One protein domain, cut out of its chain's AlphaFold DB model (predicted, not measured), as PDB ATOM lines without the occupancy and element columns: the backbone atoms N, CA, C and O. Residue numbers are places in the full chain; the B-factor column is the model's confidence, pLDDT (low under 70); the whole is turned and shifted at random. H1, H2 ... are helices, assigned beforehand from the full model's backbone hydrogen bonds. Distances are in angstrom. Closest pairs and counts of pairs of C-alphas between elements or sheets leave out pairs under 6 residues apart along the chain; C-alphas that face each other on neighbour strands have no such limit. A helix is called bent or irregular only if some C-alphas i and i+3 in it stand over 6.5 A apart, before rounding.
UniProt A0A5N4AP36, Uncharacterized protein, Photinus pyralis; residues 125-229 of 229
ATOM      1  N   GLY A 125     -48.344  -8.044 -21.910       56.91
ATOM      2  CA  GLY A 125     -46.978  -8.231 -21.405       56.91
ATOM      3  C   GLY A 125     -46.550  -7.163 -20.399       56.91
ATOM      4  O   GLY A 125     -47.146  -6.086 -20.314       56.91
ATOM      5  N   THR A 126     -45.508  -7.443 -19.617       72.56
ATOM      6  CA  THR A 126     -44.842  -6.409 -18.813       72.56
ATOM      7  C   THR A 126     -44.055  -5.460 -19.731       72.56
ATOM      8  O   THR A 126     -43.670  -5.848 -20.836       72.56
ATOM      9  N   PRO A 127     -43.746  -4.216 -19.314       69.06
ATOM     10  CA  PRO A 127     -42.866  -3.330 -20.086       69.06
ATOM     11  C   PRO A 127     -41.514  -3.969 -20.446       69.06
ATOM     12  O   PRO A 127     -40.933  -3.642 -21.476       69.06
ATOM     13  N   TYR A 128     -41.038  -4.905 -19.623       68.25
ATOM     14  CA  TYR A 128     -39.863  -5.726 -19.901       68.25
ATOM     15  C   TYR A 128     -40.081  -6.657 -21.104       68.25
ATOM     16  O   TYR A 128     -39.265  -6.661 -22.022       68.25
ATOM     17  N   ASP A 129     -41.216  -7.358 -21.161       67.12
ATOM     18  CA  ASP A 129     -41.572  -8.222 -22.296       67.12
ATOM     19  C   ASP A 129     -41.737  -7.416 -23.591       67.12
ATOM     20  O   ASP A 129     -41.375  -7.882 -24.671       67.12
ATOM     21  N   TRP A 130     -42.238  -6.179 -23.497       78.62
ATOM     22  CA  TRP A 130     -42.299  -5.272 -24.643       78.62
ATOM     23  C   TRP A 130     -40.904  -4.904 -25.158       78.62
ATOM     24  O   TRP A 130     -40.678  -4.951 -26.365       78.62
ATOM     25  N   VAL A 131     -39.965  -4.565 -24.262       78.88
ATOM     26  CA  VAL A 131     -38.579  -4.239 -24.641       78.88
ATOM     27  C   VAL A 131     -37.920  -5.433 -25.326       78.88
ATOM     28  O   VAL A 131     -37.340  -5.259 -26.395       78.88
ATOM     29  N   LEU A 132     -38.053  -6.635 -24.756       74.56
ATOM     30  CA  LEU A 132     -37.432  -7.852 -25.285       74.56
ATOM     31  C   LEU A 132     -37.959  -8.273 -26.660       74.56
ATOM     32  O   LEU A 132     -37.201  -8.801 -27.469       74.56
ATOM     33  N   ASN A 133     -39.241  -8.034 -26.931       75.62
ATOM     34  CA  ASN A 133     -39.887  -8.439 -28.182       75.62
ATOM     35  C   ASN A 133     -39.874  -7.341 -29.260       75.62
ATOM     36  O   ASN A 133     -40.437  -7.521 -30.342       75.62
ATOM     37  N   ASN A 134     -39.256  -6.189 -28.990       81.00
ATOM     38  CA  ASN A 134     -39.210  -5.079 -29.930       81.00
ATOM     39  C   ASN A 134     -38.080  -5.268 -30.954       81.00
ATOM     40  O   ASN A 134     -36.899  -5.154 -30.623       81.00
ATOM     41  N   SER A 135     -38.435  -5.473 -32.226       83.94
ATOM     42  CA  SER A 135     -37.471  -5.655 -33.322       83.94
ATOM     43  C   SER A 135     -36.504  -4.481 -33.493       83.94
ATOM     44  O   SER A 135     -35.360  -4.686 -33.890       83.94
ATOM     45  N   ASN A 136     -36.921  -3.254 -33.164       86.88
ATOM     46  CA  ASN A 136     -36.046  -2.082 -33.250       86.88
ATOM     47  C   ASN A 136     -34.972  -2.095 -32.158       86.88
ATOM     48  O   ASN A 136     -33.911  -1.509 -32.347       86.88
ATOM     49  N   LEU A 137     -35.226  -2.772 -31.035       84.62
ATOM     50  CA  LEU A 137     -34.281  -2.921 -29.929       84.62
ATOM     51  C   LEU A 137     -33.466  -4.214 -30.020       84.62
ATOM     52  O   LEU A 137     -32.546  -4.387 -29.230       84.62
ATOM     53  N   ALA A 138     -33.747  -5.089 -30.993       81.81
ATOM     54  CA  ALA A 138     -33.068  -6.375 -31.141       81.81
ATOM     55  C   ALA A 138     -31.541  -6.230 -31.233       81.81
ATOM     56  O   ALA A 138     -30.824  -6.977 -30.585       81.81
ATOM     57  N   HIS A 139     -31.042  -5.230 -31.966       82.94
ATOM     58  CA  HIS A 139     -29.602  -4.979 -32.084       82.94
ATOM     59  C   HIS A 139     -28.962  -4.517 -30.762       82.94
ATOM     60  O   HIS A 139     -27.860  -4.940 -30.437       82.94
ATOM     61  N   ILE A 140     -29.666  -3.698 -29.971       83.88
ATOM     62  CA  ILE A 140     -29.203  -3.255 -28.645       83.88
ATOM     63  C   ILE A 140     -29.229  -4.428 -27.668       83.88
ATOM     64  O   ILE A 140     -28.303  -4.591 -26.881       83.88
ATOM     65  N   LEU A 141     -30.277  -5.252 -27.724       82.56
ATOM     66  CA  LEU A 141     -30.401  -6.455 -26.907       82.56
ATOM     67  C   LEU A 141     -29.328  -7.485 -27.243       82.56
ATOM     68  O   LEU A 141     -28.832  -8.141 -26.334       82.56
ATOM     69  N   GLU A 142     -28.956  -7.610 -28.514       83.69
ATOM     70  CA  GLU A 142     -27.880  -8.495 -28.952       83.69
ATOM     71  C   GLU A 142     -26.530  -8.030 -28.398       83.69
ATOM     72  O   GLU A 142     -25.844  -8.797 -27.726       83.69
ATOM     73  N   SER A 143     -26.194  -6.746 -28.556       82.00
ATOM     74  CA  SER A 143     -24.989  -6.171 -27.945       82.00
ATOM     75  C   SER A 143     -25.012  -6.254 -26.417       82.00
ATOM     76  O   SER A 143     -23.980  -6.472 -25.795       82.00
ATOM     77  N   ALA A 144     -26.187  -6.123 -25.797       82.31
ATOM     78  CA  ALA A 144     -26.340  -6.250 -24.354       82.31
ATOM     79  C   ALA A 144     -26.188  -7.694 -23.855       82.31
ATOM     80  O   ALA A 144     -25.961  -7.883 -22.664       82.31
ATOM     81  N   LYS A 145     -26.313  -8.706 -24.718       83.31
ATOM     82  CA  LYS A 145     -26.107 -10.122 -24.378       83.31
ATOM     83  C   LYS A 145     -24.677 -10.602 -24.615       83.31
ATOM     84  O   LYS A 145     -24.314 -11.619 -24.037       83.31
ATOM     85  N   GLY A 146     -23.904  -9.907 -25.449       86.12
ATOM     86  CA  GLY A 146     -22.530 -10.283 -25.782       86.12
ATOM     87  C   GLY A 146     -21.586 -10.168 -24.586       86.12
ATOM     88  O   GLY A 146     -21.558  -9.140 -23.915       86.12
ATOM     89  N   ASP A 147     -20.793 -11.207 -24.326       85.31
ATOM     90  CA  ASP A 147     -19.867 -11.257 -23.181       85.31
ATOM     91  C   ASP A 147     -18.774 -10.166 -23.229       85.31
ATOM     92  O   ASP A 147     -18.142  -9.876 -22.216       85.31
ATOM     93  N   ASP A 148     -18.579  -9.544 -24.395       89.00
ATOM     94  CA  ASP A 148     -17.636  -8.463 -24.691       89.00
ATOM     95  C   ASP A 148     -18.201  -7.058 -24.419       89.00
ATOM     96  O   ASP A 148     -17.537  -6.052 -24.682       89.00
ATOM     97  N   LEU A 149     -19.431  -6.953 -23.900       89.94
ATOM     98  CA  LEU A 149     -20.050  -5.670 -23.567       89.94
ATOM     99  C   LEU A 149     -19.158  -4.792 -22.669       89.94
ATOM    100  O   LEU A 149     -19.024  -3.607 -22.990       89.94
ATOM    101  N   PRO A 150     -18.535  -5.292 -21.582       88.62
ATOM    102  CA  PRO A 150     -17.677  -4.453 -20.748       88.62
ATOM    103  C   PRO A 150     -16.486  -3.876 -21.524       88.62
ATOM    104  O   PRO A 150     -16.220  -2.675 -21.446       88.62
ATOM    105  N   GLU A 151     -15.809  -4.695 -22.326       88.88
ATOM    106  CA  GLU A 151     -14.683  -4.288 -23.168       88.88
ATOM    107  C   GLU A 151     -15.106  -3.279 -24.239       88.88
ATOM    108  O   GLU A 151     -14.402  -2.292 -24.466       88.88
ATOM    109  N   ASN A 152     -16.274  -3.479 -24.847       90.12
ATOM    110  CA  ASN A 152     -16.834  -2.577 -25.849       90.12
ATOM    111  C   ASN A 152     -17.192  -1.212 -25.252       90.12
ATOM    112  O   ASN A 152     -16.926  -0.181 -25.870       90.12
ATOM    113  N   VAL A 153     -17.752  -1.176 -24.038       88.56
ATOM    114  CA  VAL A 153     -18.063   0.083 -23.336       88.56
ATOM    115  C   VAL A 153     -16.778   0.823 -22.959       88.56
ATOM    116  O   VAL A 153     -16.692   2.037 -23.155       88.56
ATOM    117  N   VAL A 154     -15.761   0.108 -22.471       86.00
ATOM    118  CA  VAL A 154     -14.434   0.679 -22.187       86.00
ATOM    119  C   VAL A 154     -13.804   1.257 -23.460       86.00
ATOM    120  O   VAL A 154     -13.314   2.387 -23.438       86.00
ATOM    121  N   GLY A 155     -13.862   0.522 -24.575       85.25
ATOM    122  CA  GLY A 155     -13.378   0.979 -25.880       85.25
ATOM    123  C   GLY A 155     -14.105   2.231 -26.368       85.25
ATOM    124  O   GLY A 155     -13.464   3.216 -26.719       85.25
ATOM    125  N   TYR A 156     -15.436   2.249 -26.281       86.69
ATOM    126  CA  TYR A 156     -16.239   3.404 -26.681       86.69
ATOM    127  C   TYR A 156     -15.873   4.676 -25.904       86.69
ATOM    128  O   TYR A 156     -15.764   5.750 -26.491       86.69
ATOM    129  N   ILE A 157     -15.655   4.570 -24.588       84.25
ATOM    130  CA  ILE A 157     -15.250   5.718 -23.762       84.25
ATOM    131  C   ILE A 157     -13.858   6.207 -24.138       84.25
ATOM    132  O   ILE A 157     -13.642   7.415 -24.211       84.25
ATOM    133  N   LYS A 158     -12.931   5.286 -24.400       82.69
ATOM    134  CA  LYS A 158     -11.585   5.628 -24.856       82.69
ATOM    135  C   LYS A 158     -11.616   6.379 -26.189       82.69
ATOM    136  O   LYS A 158     -10.911   7.369 -26.333       82.69
ATOM    137  N   ASP A 159     -12.446   5.937 -27.130       83.25
ATOM    138  CA  ASP A 159     -12.532   6.521 -28.472       83.25
ATOM    139  C   ASP A 159     -13.267   7.874 -28.492       83.25
ATOM    140  O   ASP A 159     -13.014   8.714 -29.354       83.25
ATOM    141  N   GLN A 160     -14.199   8.088 -27.557       78.56
ATOM    142  CA  GLN A 160     -14.981   9.326 -27.438       78.56
ATOM    143  C   GLN A 160     -14.288  10.401 -26.596       78.56
ATOM    144  O   GLN A 160     -14.590  11.588 -26.748       78.56
ATOM    145  N   ALA A 161     -13.405  10.014 -25.680       74.44
ATOM    146  CA  ALA A 161     -12.735  10.963 -24.813       74.44
ATOM    147  C   ALA A 161     -11.566  11.637 -25.536       74.44
ATOM    148  O   ALA A 161     -10.586  11.004 -25.920       74.44
ATOM    149  N   LEU A 162     -11.684  12.955 -25.689       58.53
ATOM    150  CA  LEU A 162     -10.611  13.843 -26.121       58.53
ATOM    151  C   LEU A 162      -9.536  13.897 -25.023       58.53
ATOM    152  O   LEU A 162      -9.594  14.763 -24.163       58.53
ATOM    153  N   GLU A 163      -8.614  12.938 -25.083       59.00
ATOM    154  CA  GLU A 163      -7.297  12.880 -24.436       59.00
ATOM    155  C   GLU A 163      -7.219  12.962 -22.882       59.00
ATOM    156  O   GLU A 163      -7.771  13.821 -22.206       59.00
ATOM    157  N   GLU A 164      -6.449  12.001 -22.356       59.19
ATOM    158  CA  GLU A 164      -5.739  11.897 -21.065       59.19
ATOM    159  C   GLU A 164      -6.429  11.433 -19.764       59.19
ATOM    160  O   GLU A 164      -5.756  10.739 -19.012       59.19
ATOM    161  N   ASP A 165      -7.733  11.608 -19.513       67.62
ATOM    162  CA  ASP A 165      -8.269  11.320 -18.152       67.62
ATOM    163  C   ASP A 165      -9.415  10.289 -18.062       67.62
ATOM    164  O   ASP A 165     -10.299  10.385 -17.204       67.62
ATOM    165  N   THR A 166      -9.441   9.256 -18.912       80.38
ATOM    166  CA  THR A 166     -10.446   8.174 -18.759       80.38
ATOM    167  C   THR A 166      -9.946   6.940 -18.035       80.38
ATOM    168  O   THR A 166     -10.749   6.051 -17.769       80.38
ATOM    169  N   ASP A 167      -8.677   6.873 -17.649       83.00
ATOM    170  CA  ASP A 167      -8.087   5.647 -17.099       83.00
ATOM    171  C   ASP A 167      -8.795   5.156 -15.831       83.00
ATOM    172  O   ASP A 167      -9.031   3.959 -15.674       83.00
ATOM    173  N   CYS A 168      -9.244   6.068 -14.963       85.31
ATOM    174  CA  CYS A 168     -10.047   5.698 -13.795       85.31
ATOM    175  C   CYS A 168     -11.473   5.256 -14.143       85.31
ATOM    176  O   CYS A 168     -12.040   4.412 -13.451       85.31
ATOM    177  N   ILE A 169     -12.056   5.787 -15.220       87.56
ATOM    178  CA  ILE A 169     -13.373   5.361 -15.713       87.56
ATOM    179  C   ILE A 169     -13.254   3.973 -16.351       87.56
ATOM    180  O   ILE A 169     -14.089   3.108 -16.096       87.56
ATOM    181  N   GLN A 170     -12.193   3.734 -17.121       88.44
ATOM    182  CA  GLN A 170     -11.877   2.427 -17.689       88.44
ATOM    183  C   GLN A 170     -11.639   1.392 -16.577       88.44
ATOM    184  O   GLN A 170     -12.221   0.310 -16.626       88.44
ATOM    185  N   LEU A 171     -10.875   1.744 -15.533       88.44
ATOM    186  CA  LEU A 171     -10.674   0.891 -14.358       88.44
ATOM    187  C   LEU A 171     -11.998   0.592 -13.645       88.44
ATOM    188  O   LEU A 171     -12.272  -0.564 -13.326       88.44
ATOM    189  N   LEU A 172     -12.834   1.609 -13.413       89.38
ATOM    190  CA  LEU A 172     -14.142   1.443 -12.776       89.38
ATOM    191  C   LEU A 172     -15.034   0.482 -13.567       89.38
ATOM    192  O   LEU A 172     -15.655  -0.404 -12.983       89.38
ATOM    193  N   LEU A 173     -15.090   0.648 -14.887       90.12
ATOM    194  CA  LEU A 173     -15.886  -0.208 -15.761       90.12
ATOM    195  C   LEU A 173     -15.343  -1.630 -15.822       90.12
ATOM    196  O   LEU A 173     -16.132  -2.565 -15.735       90.12
ATOM    197  N   CYS A 174     -14.021  -1.794 -15.876       91.06
ATOM    198  CA  CYS A 174     -13.384  -3.101 -15.782       91.06
ATOM    199  C   CYS A 174     -13.759  -3.790 -14.459       91.06
ATOM    200  O   CYS A 174     -14.246  -4.915 -14.454       91.06
ATOM    201  N   LYS A 175     -13.649  -3.104 -13.315       91.81
ATOM    202  CA  LYS A 175     -14.046  -3.685 -12.018       91.81
ATOM    203  C   LYS A 175     -15.542  -4.004 -11.935       91.81
ATOM    204  O   LYS A 175     -15.948  -4.842 -11.135       91.81
ATOM    205  N   ALA A 176     -16.372  -3.359 -12.753       91.12
ATOM    206  CA  ALA A 176     -17.797  -3.650 -12.844       91.12
ATOM    207  C   ALA A 176     -18.128  -4.848 -13.756       91.12
ATOM    208  O   ALA A 176     -19.261  -5.333 -13.683       91.12
ATOM    209  N   SER A 177     -17.191  -5.364 -14.566       93.19
ATOM    210  CA  SER A 177     -17.451  -6.468 -15.509       93.19
ATOM    211  C   SER A 177     -18.124  -7.687 -14.866       93.19
ATOM    212  O   SER A 177     -19.133  -8.135 -15.412       93.19
ATOM    213  N   PRO A 178     -17.712  -8.181 -13.676       90.56
ATOM    214  CA  PRO A 178     -18.370  -9.333 -13.049       90.56
ATOM    215  C   PRO A 178     -19.853  -9.097 -12.723       90.56
ATOM    216  O   PRO A 178     -20.668 -10.021 -12.770       90.56
ATOM    217  N   LEU A 179     -20.239  -7.848 -12.435       89.75
ATOM    218  CA  LEU A 179     -21.641  -7.467 -12.241       89.75
ATOM    219  C   LEU A 179     -22.400  -7.439 -13.568       89.75
ATOM    220  O   LEU A 179     -23.531  -7.922 -13.632       89.75
ATOM    221  N   ILE A 180     -21.779  -6.889 -14.614       90.25
ATOM    222  CA  ILE A 180     -22.358  -6.812 -15.959       90.25
ATOM    223  C   ILE A 180     -22.616  -8.226 -16.482       90.25
ATOM    224  O   ILE A 180     -23.758  -8.536 -16.810       90.25
ATOM    225  N   TRP A 181     -21.633  -9.125 -16.430       89.94
ATOM    226  CA  TRP A 181     -21.808 -10.528 -16.819       89.94
ATOM    227  C   TRP A 181     -22.899 -11.234 -16.013       89.94
ATOM    228  O   TRP A 181     -23.672 -12.022 -16.560       89.94
ATOM    229  N   GLY A 182     -23.030 -10.919 -14.723       85.62
ATOM    230  CA  GLY A 182     -24.151 -11.380 -13.905       85.62
ATOM    231  C   GLY A 182     -25.515 -10.953 -14.458       85.62
ATOM    232  O   GLY A 182     -26.450 -11.755 -14.575       85.62
ATOM    233  N   MET A 183     -25.640  -9.693 -14.868       82.94
ATOM    234  CA  MET A 183     -26.853  -9.199 -15.526       82.94
ATOM    235  C   MET A 183     -27.070  -9.879 -16.884       82.94
ATOM    236  O   MET A 183     -28.187 -10.302 -17.179       82.94
ATOM    237  N   GLN A 184     -26.012 -10.069 -17.672       84.44
ATOM    238  CA  GLN A 184     -26.083 -10.703 -18.992       84.44
ATOM    239  C   GLN A 184     -26.501 -12.169 -18.917       84.44
ATOM    240  O   GLN A 184     -27.371 -12.586 -19.679       84.44
ATOM    241  N   ARG A 185     -26.016 -12.927 -17.927       83.88
ATOM    242  CA  ARG A 185     -26.496 -14.289 -17.630       83.88
ATOM    243  C   ARG A 185     -28.003 -14.327 -17.380       83.88
ATOM    244  O   ARG A 185     -28.673 -15.255 -17.821       83.88
ATOM    245  N   THR A 186     -28.551 -13.294 -16.737       77.44
ATOM    246  CA  THR A 186     -30.002 -13.178 -16.504       77.44
ATOM    247  C   THR A 186     -30.761 -12.936 -17.809       77.44
ATOM    248  O   THR A 186     -31.783 -13.569 -18.051       77.44
ATOM    249  N   VAL A 187     -30.248 -12.057 -18.674       76.06
ATOM    250  CA  VAL A 187     -30.858 -11.744 -19.980       76.06
ATOM    251  C   VAL A 187     -30.709 -12.898 -20.985       76.06
ATOM    252  O   VAL A 187     -31.552 -13.056 -21.867       76.06
ATOM    253  N   ASN A 188     -29.659 -13.711 -20.857       77.44
ATOM    254  CA  ASN A 188     -29.400 -14.868 -21.714       77.44
ATOM    255  C   ASN A 188     -30.123 -16.142 -21.233       77.44
ATOM    256  O   ASN A 188     -30.340 -17.077 -22.002       77.44
ATOM    257  N   SER A 189     -30.521 -16.199 -19.959       71.06
ATOM    258  CA  SER A 189     -31.254 -17.344 -19.421       71.06
ATOM    259  C   SER A 189     -32.680 -17.428 -19.976       71.06
ATOM    260  O   SER A 189     -33.414 -16.441 -20.008       71.06
ATOM    261  N   SER A 190     -33.087 -18.630 -20.399       58.56
ATOM    262  CA  SER A 190     -34.466 -18.899 -20.816       58.56
ATOM    263  C   SER A 190     -35.429 -18.655 -19.648       58.56
ATOM    264  O   SER A 190     -35.175 -19.083 -18.519       58.56
ATOM    265  N   HIS A 191     -36.550 -17.987 -19.935       60.53
ATOM    266  CA  HIS A 191     -37.546 -17.476 -18.983       60.53
ATOM    267  C   HIS A 191     -38.155 -18.523 -18.024       60.53
ATOM    268  O   HIS A 191     -38.875 -18.155 -17.096       60.53
ATOM    269  N   GLU A 192     -37.887 -19.816 -18.219       57.91
ATOM    270  CA  GLU A 192     -38.448 -20.906 -17.414       57.91
ATOM    271  C   GLU A 192     -37.855 -21.026 -16.001       57.91
ATOM    272  O   GLU A 192     -38.561 -21.490 -15.108       57.91
ATOM    273  N   ASN A 193     -36.617 -20.573 -15.753       56.53
ATOM    274  CA  ASN A 193     -35.922 -20.817 -14.473       56.53
ATOM    275  C   ASN A 193     -35.410 -19.556 -13.755       56.53
ATOM    276  O   ASN A 193     -34.636 -19.658 -12.803       56.53
ATOM    277  N   VAL A 194     -35.836 -18.361 -14.174       62.62
ATOM    278  CA  VAL A 194     -35.411 -17.117 -13.514       62.62
ATOM    279  C   VAL A 194     -36.143 -16.981 -12.170       62.62
ATOM    280  O   VAL A 194     -37.381 -16.980 -12.149       62.62
ATOM    281  N   PRO A 195     -35.427 -16.850 -11.034       59.97
ATOM    282  CA  PRO A 195     -36.057 -16.618  -9.739       59.97
ATOM    283  C   PRO A 195     -36.950 -15.382  -9.825       59.97
ATOM    284  O   PRO A 195     -36.524 -14.357 -10.339       59.97
ATOM    285  N   LYS A 196     -38.193 -15.451  -9.343       64.50
ATOM    286  CA  LYS A 196     -39.114 -14.303  -9.380       64.50
ATOM    287  C   LYS A 196     -38.924 -13.407  -8.152       64.50
ATOM    288  O   LYS A 196     -38.530 -13.855  -7.075       64.50
ATOM    289  N   GLY A 197     -39.247 -12.123  -8.292       63.09
ATOM    290  CA  GLY A 197     -39.201 -11.157  -7.190       63.09
ATOM    291  C   GLY A 197     -37.781 -10.720  -6.811       63.09
ATOM    292  O   GLY A 197     -36.888 -10.667  -7.647       63.09
ATOM    293  N   LYS A 198     -37.555 -10.370  -5.537       55.94
ATOM    294  CA  LYS A 198     -36.292  -9.754  -5.072       55.94
ATOM    295  C   LYS A 198     -35.060 -10.647  -5.271       55.94
ATOM    296  O   LYS A 198     -33.958 -10.126  -5.382       55.94
ATOM    297  N   ALA A 199     -35.245 -11.966  -5.315       65.44
ATOM    298  CA  ALA A 199     -34.170 -12.923  -5.555       65.44
ATOM    299  C   ALA A 199     -33.634 -12.854  -6.995       65.44
ATOM    300  O   ALA A 199     -32.440 -13.048  -7.186       65.44
ATOM    301  N   ALA A 200     -34.477 -12.490  -7.973       67.25
ATOM    302  CA  ALA A 200     -34.096 -12.329  -9.382       67.25
ATOM    303  C   ALA A 200     -32.915 -11.368  -9.551       67.25
ATOM    304  O   ALA A 200     -31.966 -11.644 -10.272       67.25
ATOM    305  N   LEU A 201     -32.978 -10.246  -8.824       63.31
ATOM    306  CA  LEU A 201     -32.020  -9.144  -8.913       63.31
ATOM    307  C   LEU A 201     -30.623  -9.529  -8.422       63.31
ATOM    308  O   LEU A 201     -29.648  -8.878  -8.782       63.31
ATOM    309  N   PHE A 202     -30.534 -10.553  -7.573       73.75
ATOM    310  CA  PHE A 202     -29.288 -10.973  -6.940       73.75
ATOM    311  C   PHE A 202     -28.843 -12.375  -7.359       73.75
ATOM    312  O   PHE A 202     -27.794 -12.822  -6.910       73.75
ATOM    313  N   ALA A 203     -29.627 -13.067  -8.190       75.69
ATOM    314  CA  ALA A 203     -29.420 -14.476  -8.520       75.69
ATOM    315  C   ALA A 203     -28.102 -14.734  -9.255       75.69
ATOM    316  O   ALA A 203     -27.512 -15.795  -9.097       75.69
ATOM    317  N   ASN A 204     -27.648 -13.756 -10.038       82.25
ATOM    318  CA  ASN A 204     -26.456 -13.865 -10.867       82.25
ATOM    319  C   ASN A 204     -25.334 -12.913 -10.430       82.25
ATOM    320  O   ASN A 204     -24.420 -12.667 -11.213       82.25
ATOM    321  N   LEU A 205     -25.385 -12.363  -9.211       86.06
ATOM    322  CA  LEU A 205     -24.270 -11.555  -8.716       86.06
ATOM    323  C   LEU A 205     -22.985 -12.394  -8.602       86.06
ATOM    324  O   LEU A 205     -23.072 -13.566  -8.229       86.06
ATOM    325  N   PRO A 206     -21.815 -11.798  -8.884       84.81
ATOM    326  CA  PRO A 206     -20.533 -12.451  -8.680       84.81
ATOM    327  C   PRO A 206     -20.299 -12.718  -7.193       84.81
ATOM    328  O   PRO A 206     -20.833 -12.017  -6.318       84.81
ATOM    329  N   THR A 207     -19.482 -13.724  -6.898       86.56
ATOM    330  CA  THR A 207     -18.985 -13.921  -5.532       86.56
ATOM    331  C   THR A 207     -17.996 -12.811  -5.164       86.56
ATOM    332  O   THR A 207     -17.506 -12.077  -6.023       86.56
ATOM    333  N   LEU A 208     -17.708 -12.662  -3.867       85.12
ATOM    334  CA  LEU A 208     -16.721 -11.677  -3.420       85.12
ATOM    335  C   LEU A 208     -15.327 -11.988  -3.983       85.12
ATOM    336  O   LEU A 208     -14.640 -11.066  -4.406       85.12
ATOM    337  N   ASP A 209     -14.963 -13.269  -4.031       83.19
ATOM    338  CA  ASP A 209     -13.679 -13.726  -4.564       83.19
ATOM    339  C   ASP A 209     -13.598 -13.479  -6.078       83.19
ATOM    340  O   ASP A 209     -12.635 -12.891  -6.548       83.19
ATOM    341  N   GLU A 210     -14.658 -13.795  -6.837       80.06
ATOM    342  CA  GLU A 210     -14.734 -13.514  -8.281       80.06
ATOM    343  C   GLU A 210     -14.600 -12.011  -8.574       80.06
ATOM    344  O   GLU A 210     -13.909 -11.603  -9.508       80.06
ATOM    345  N   PHE A 211     -15.244 -11.172  -7.758       87.56
ATOM    346  CA  PHE A 211     -15.149  -9.722  -7.881       87.56
ATOM    347  C   PHE A 211     -13.747  -9.198  -7.529       87.56
ATOM    348  O   PHE A 211     -13.252  -8.291  -8.199       87.56
ATOM    349  N   ALA A 212     -13.110  -9.751  -6.494       83.56
ATOM    350  CA  ALA A 212     -11.771  -9.363  -6.058       83.56
ATOM    351  C   ALA A 212     -10.694  -9.793  -7.066       83.56
ATOM    352  O   ALA A 212      -9.935  -8.945  -7.530       83.56
ATOM    353  N   ASP A 213     -10.695 -11.061  -7.484       85.50
ATOM    354  CA  ASP A 213      -9.725 -11.623  -8.434       85.50
ATOM    355  C   ASP A 213      -9.764 -10.889  -9.783       85.50
ATOM    356  O   ASP A 213      -8.733 -10.546 -10.379       85.50
ATOM    357  N   TYR A 214     -10.972 -10.596 -10.276       90.12
ATOM    358  CA  TYR A 214     -11.128  -9.806 -11.493       90.12
ATOM    359  C   TYR A 214     -10.728  -8.340 -11.272       90.12
ATOM    360  O   TYR A 214     -10.134  -7.711 -12.149       90.12
ATOM    361  N   GLY A 215     -10.991  -7.804 -10.078       89.44
ATOM    362  CA  GLY A 215     -10.568  -6.469  -9.667       89.44
ATOM    363  C   GLY A 215      -9.053  -6.270  -9.732       89.44
ATOM    364  O   GLY A 215      -8.608  -5.266 -10.294       89.44
ATOM    365  N   ASP A 216      -8.277  -7.236  -9.243       89.00
ATOM    366  CA  ASP A 216      -6.808  -7.225  -9.291       89.00
ATOM    367  C   ASP A 216      -6.291  -7.277 -10.737       89.00
ATOM    368  O   ASP A 216      -5.332  -6.591 -11.104       89.00
ATOM    369  N   THR A 217      -6.970  -8.040 -11.597       90.94
ATOM    370  CA  THR A 217      -6.673  -8.088 -13.038       90.94
ATOM    371  C   THR A 217      -6.894  -6.720 -13.694       90.94
ATOM    372  O   THR A 217      -6.097  -6.282 -14.529       90.94
ATOM    373  N   CYS A 218      -7.946  -6.003 -13.297       90.25
ATOM    374  CA  CYS A 218      -8.244  -4.667 -13.807       90.25
ATOM    375  C   CYS A 218      -7.224  -3.609 -13.372       90.25
ATOM    376  O   CYS A 218      -6.890  -2.737 -14.173       90.25
ATOM    377  N   GLU A 219      -6.691  -3.692 -12.150       88.88
ATOM    378  CA  GLU A 219      -5.625  -2.789 -11.686       88.88
ATOM    379  C   GLU A 219      -4.334  -2.965 -12.493       88.88
ATOM    380  O   GLU A 219      -3.683  -1.982 -12.843       88.88
ATOM    381  N   GLN A 220      -4.003  -4.201 -12.877       89.44
ATOM    382  CA  GLN A 220      -2.867  -4.472 -13.767       89.44
ATOM    383  C   GLN A 220      -3.102  -3.934 -15.185       89.44
ATOM    384  O   GLN A 220      -2.170  -3.457 -15.833       89.44
ATOM    385  N   LYS A 221      -4.347  -4.002 -15.672       87.94
ATOM    386  CA  LYS A 221      -4.740  -3.553 -17.018       87.94
ATOM    387  C   LYS A 221      -4.823  -2.026 -17.138       87.94
ATOM    388  O   LYS A 221      -4.576  -1.496 -18.220       87.94
ATOM    389  N   HIS A 222      -5.127  -1.331 -16.042       86.75
ATOM    390  CA  HIS A 222      -5.283   0.126 -15.987       86.75
ATOM    391  C   HIS A 222      -4.404   0.752 -14.879       86.75
ATOM    392  O   HIS A 222      -4.929   1.323 -13.920       86.75
ATOM    393  N   PRO A 223      -3.062   0.686 -15.006       82.88
ATOM    394  CA  PRO A 223      -2.123   1.044 -13.935       82.88
ATOM    395  C   PRO A 223      -2.005   2.554 -13.672       82.88
ATOM    396  O   PRO A 223      -1.419   2.966 -12.673       82.88
ATOM    397  N   TYR A 224      -2.525   3.390 -14.572       80.75
ATOM    398  CA  TYR A 224      -2.397   4.848 -14.503       80.75
ATOM    399  C   TYR A 224      -3.462   5.511 -13.615       80.75
ATOM    400  O   TYR A 224      -3.330   6.685 -13.275       80.75
ATOM    401  N   CYS A 225      -4.477   4.763 -13.163       78.94
ATOM    402  CA  CYS A 225      -5.419   5.247 -12.158       78.94
ATOM    403  C   CYS A 225      -4.934   4.918 -10.738       78.94
ATOM    404  O   CYS A 225      -5.021   3.778 -10.282       78.94
ATOM    405  N   LEU A 226      -4.473   5.935 -10.009       68.00
ATOM    406  CA  LEU A 226      -4.104   5.817  -8.599       68.00
ATOM    407  C   LEU A 226      -5.295   6.205  -7.717       68.00
ATOM    408  O   LEU A 226      -5.577   7.386  -7.513       68.00
ATOM    409  N   ILE A 227      -5.999   5.208  -7.180       62.97
ATOM    410  CA  ILE A 227      -7.038   5.438  -6.171       62.97
ATOM    411  C   ILE A 227      -6.338   5.615  -4.819       62.97
ATOM    412  O   ILE A 227      -5.920   4.643  -4.194       62.97
ATOM    413  N   TYR A 228      -6.173   6.863  -4.378       53.44
ATOM    414  CA  TYR A 228      -5.675   7.163  -3.034       53.44
ATOM    415  C   TYR A 228      -6.772   6.853  -2.005       53.44
ATOM    416  O   TYR A 228      -7.873   7.398  -2.092       53.44
ATOM    417  N   TYR A 229      -6.467   5.960  -1.063       45.69
ATOM    418  CA  TYR A 229      -7.332   5.546   0.047       45.69
ATOM    419  C   TYR A 229      -7.103   6.375   1.314       45.69
ATOM    420  O   TYR A 229      -5.940   6.761   1.580       45.69
TER     421      TYR A 229
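What this domain is: This is residues 125 to 229 of the 229 residues of an uncharacterized protein of Photinus pyralis (UniProt A0A5N4AP36). A long bent helix, H4, runs through the middle of a loose, flattish assembly; H2 and H3 make a V on one side of it, and H6 packs on the other side, mainly on arm H4a. The small helices H1 and H5 lie toward one end, with H5 near arm H4b. The printed part has 105 residues with six named helices, H1 to H6 in chain order, and no named strand: all helix. It is loose, with a radius of gyration of the C-alphas of 16.3 A and spans of 46 by 33 by 19 A.

Where its parts are: Find C-alpha 167 at (-8.087, 5.647, -17.099), where H4, residues 167 to 188, begins. By its hydrogen bonds it was assigned as one helix, but it is bent: C-alphas 175 and 178 are 7.2 A apart. Its arms are H4a, residues 167 to 175, 12.2 A, and H4b, residues 178 to 188, 15.1 A. Before it come H1, residues 127 to 132, H2, residues 138 to 145, and H3, residues 149 to 160, 16.3 A. After it come H5, residues 197 to 202, and H6, residues 208 to 221, 19.9 A, ending at (-4.740, -3.553, -17.018).

How they stand to each other: Start at the hub, H4, whose arms stand at a steep tilt of 53 degrees. H3 and H4a form a helical hairpin, closest at the C-alphas of Val 154 and Gln 170, 5.5 A. H6 touches H4a, closest at the C-alphas of Lys 175 and Gly 215, 5.0 A. H2 touches H4b, closest at the C-alphas of Lys 145 and Gln 184, 5.4 A. Every O i to N i+4 pair is within hydrogen-bond range in H1, H2, H3, H4a, H4b and H6; H5 has 0 of 2, beside 2 of 3 O i to N i+3 pairs.

The domain as a whole: The C-alphas of Gly 125 and Tyr 228 are the farthest apart, 47.8 A. The printed part has no cut, and no link is long. Look for pLDDT under 70 at residues 190 to 201 and 226 to 229, among others.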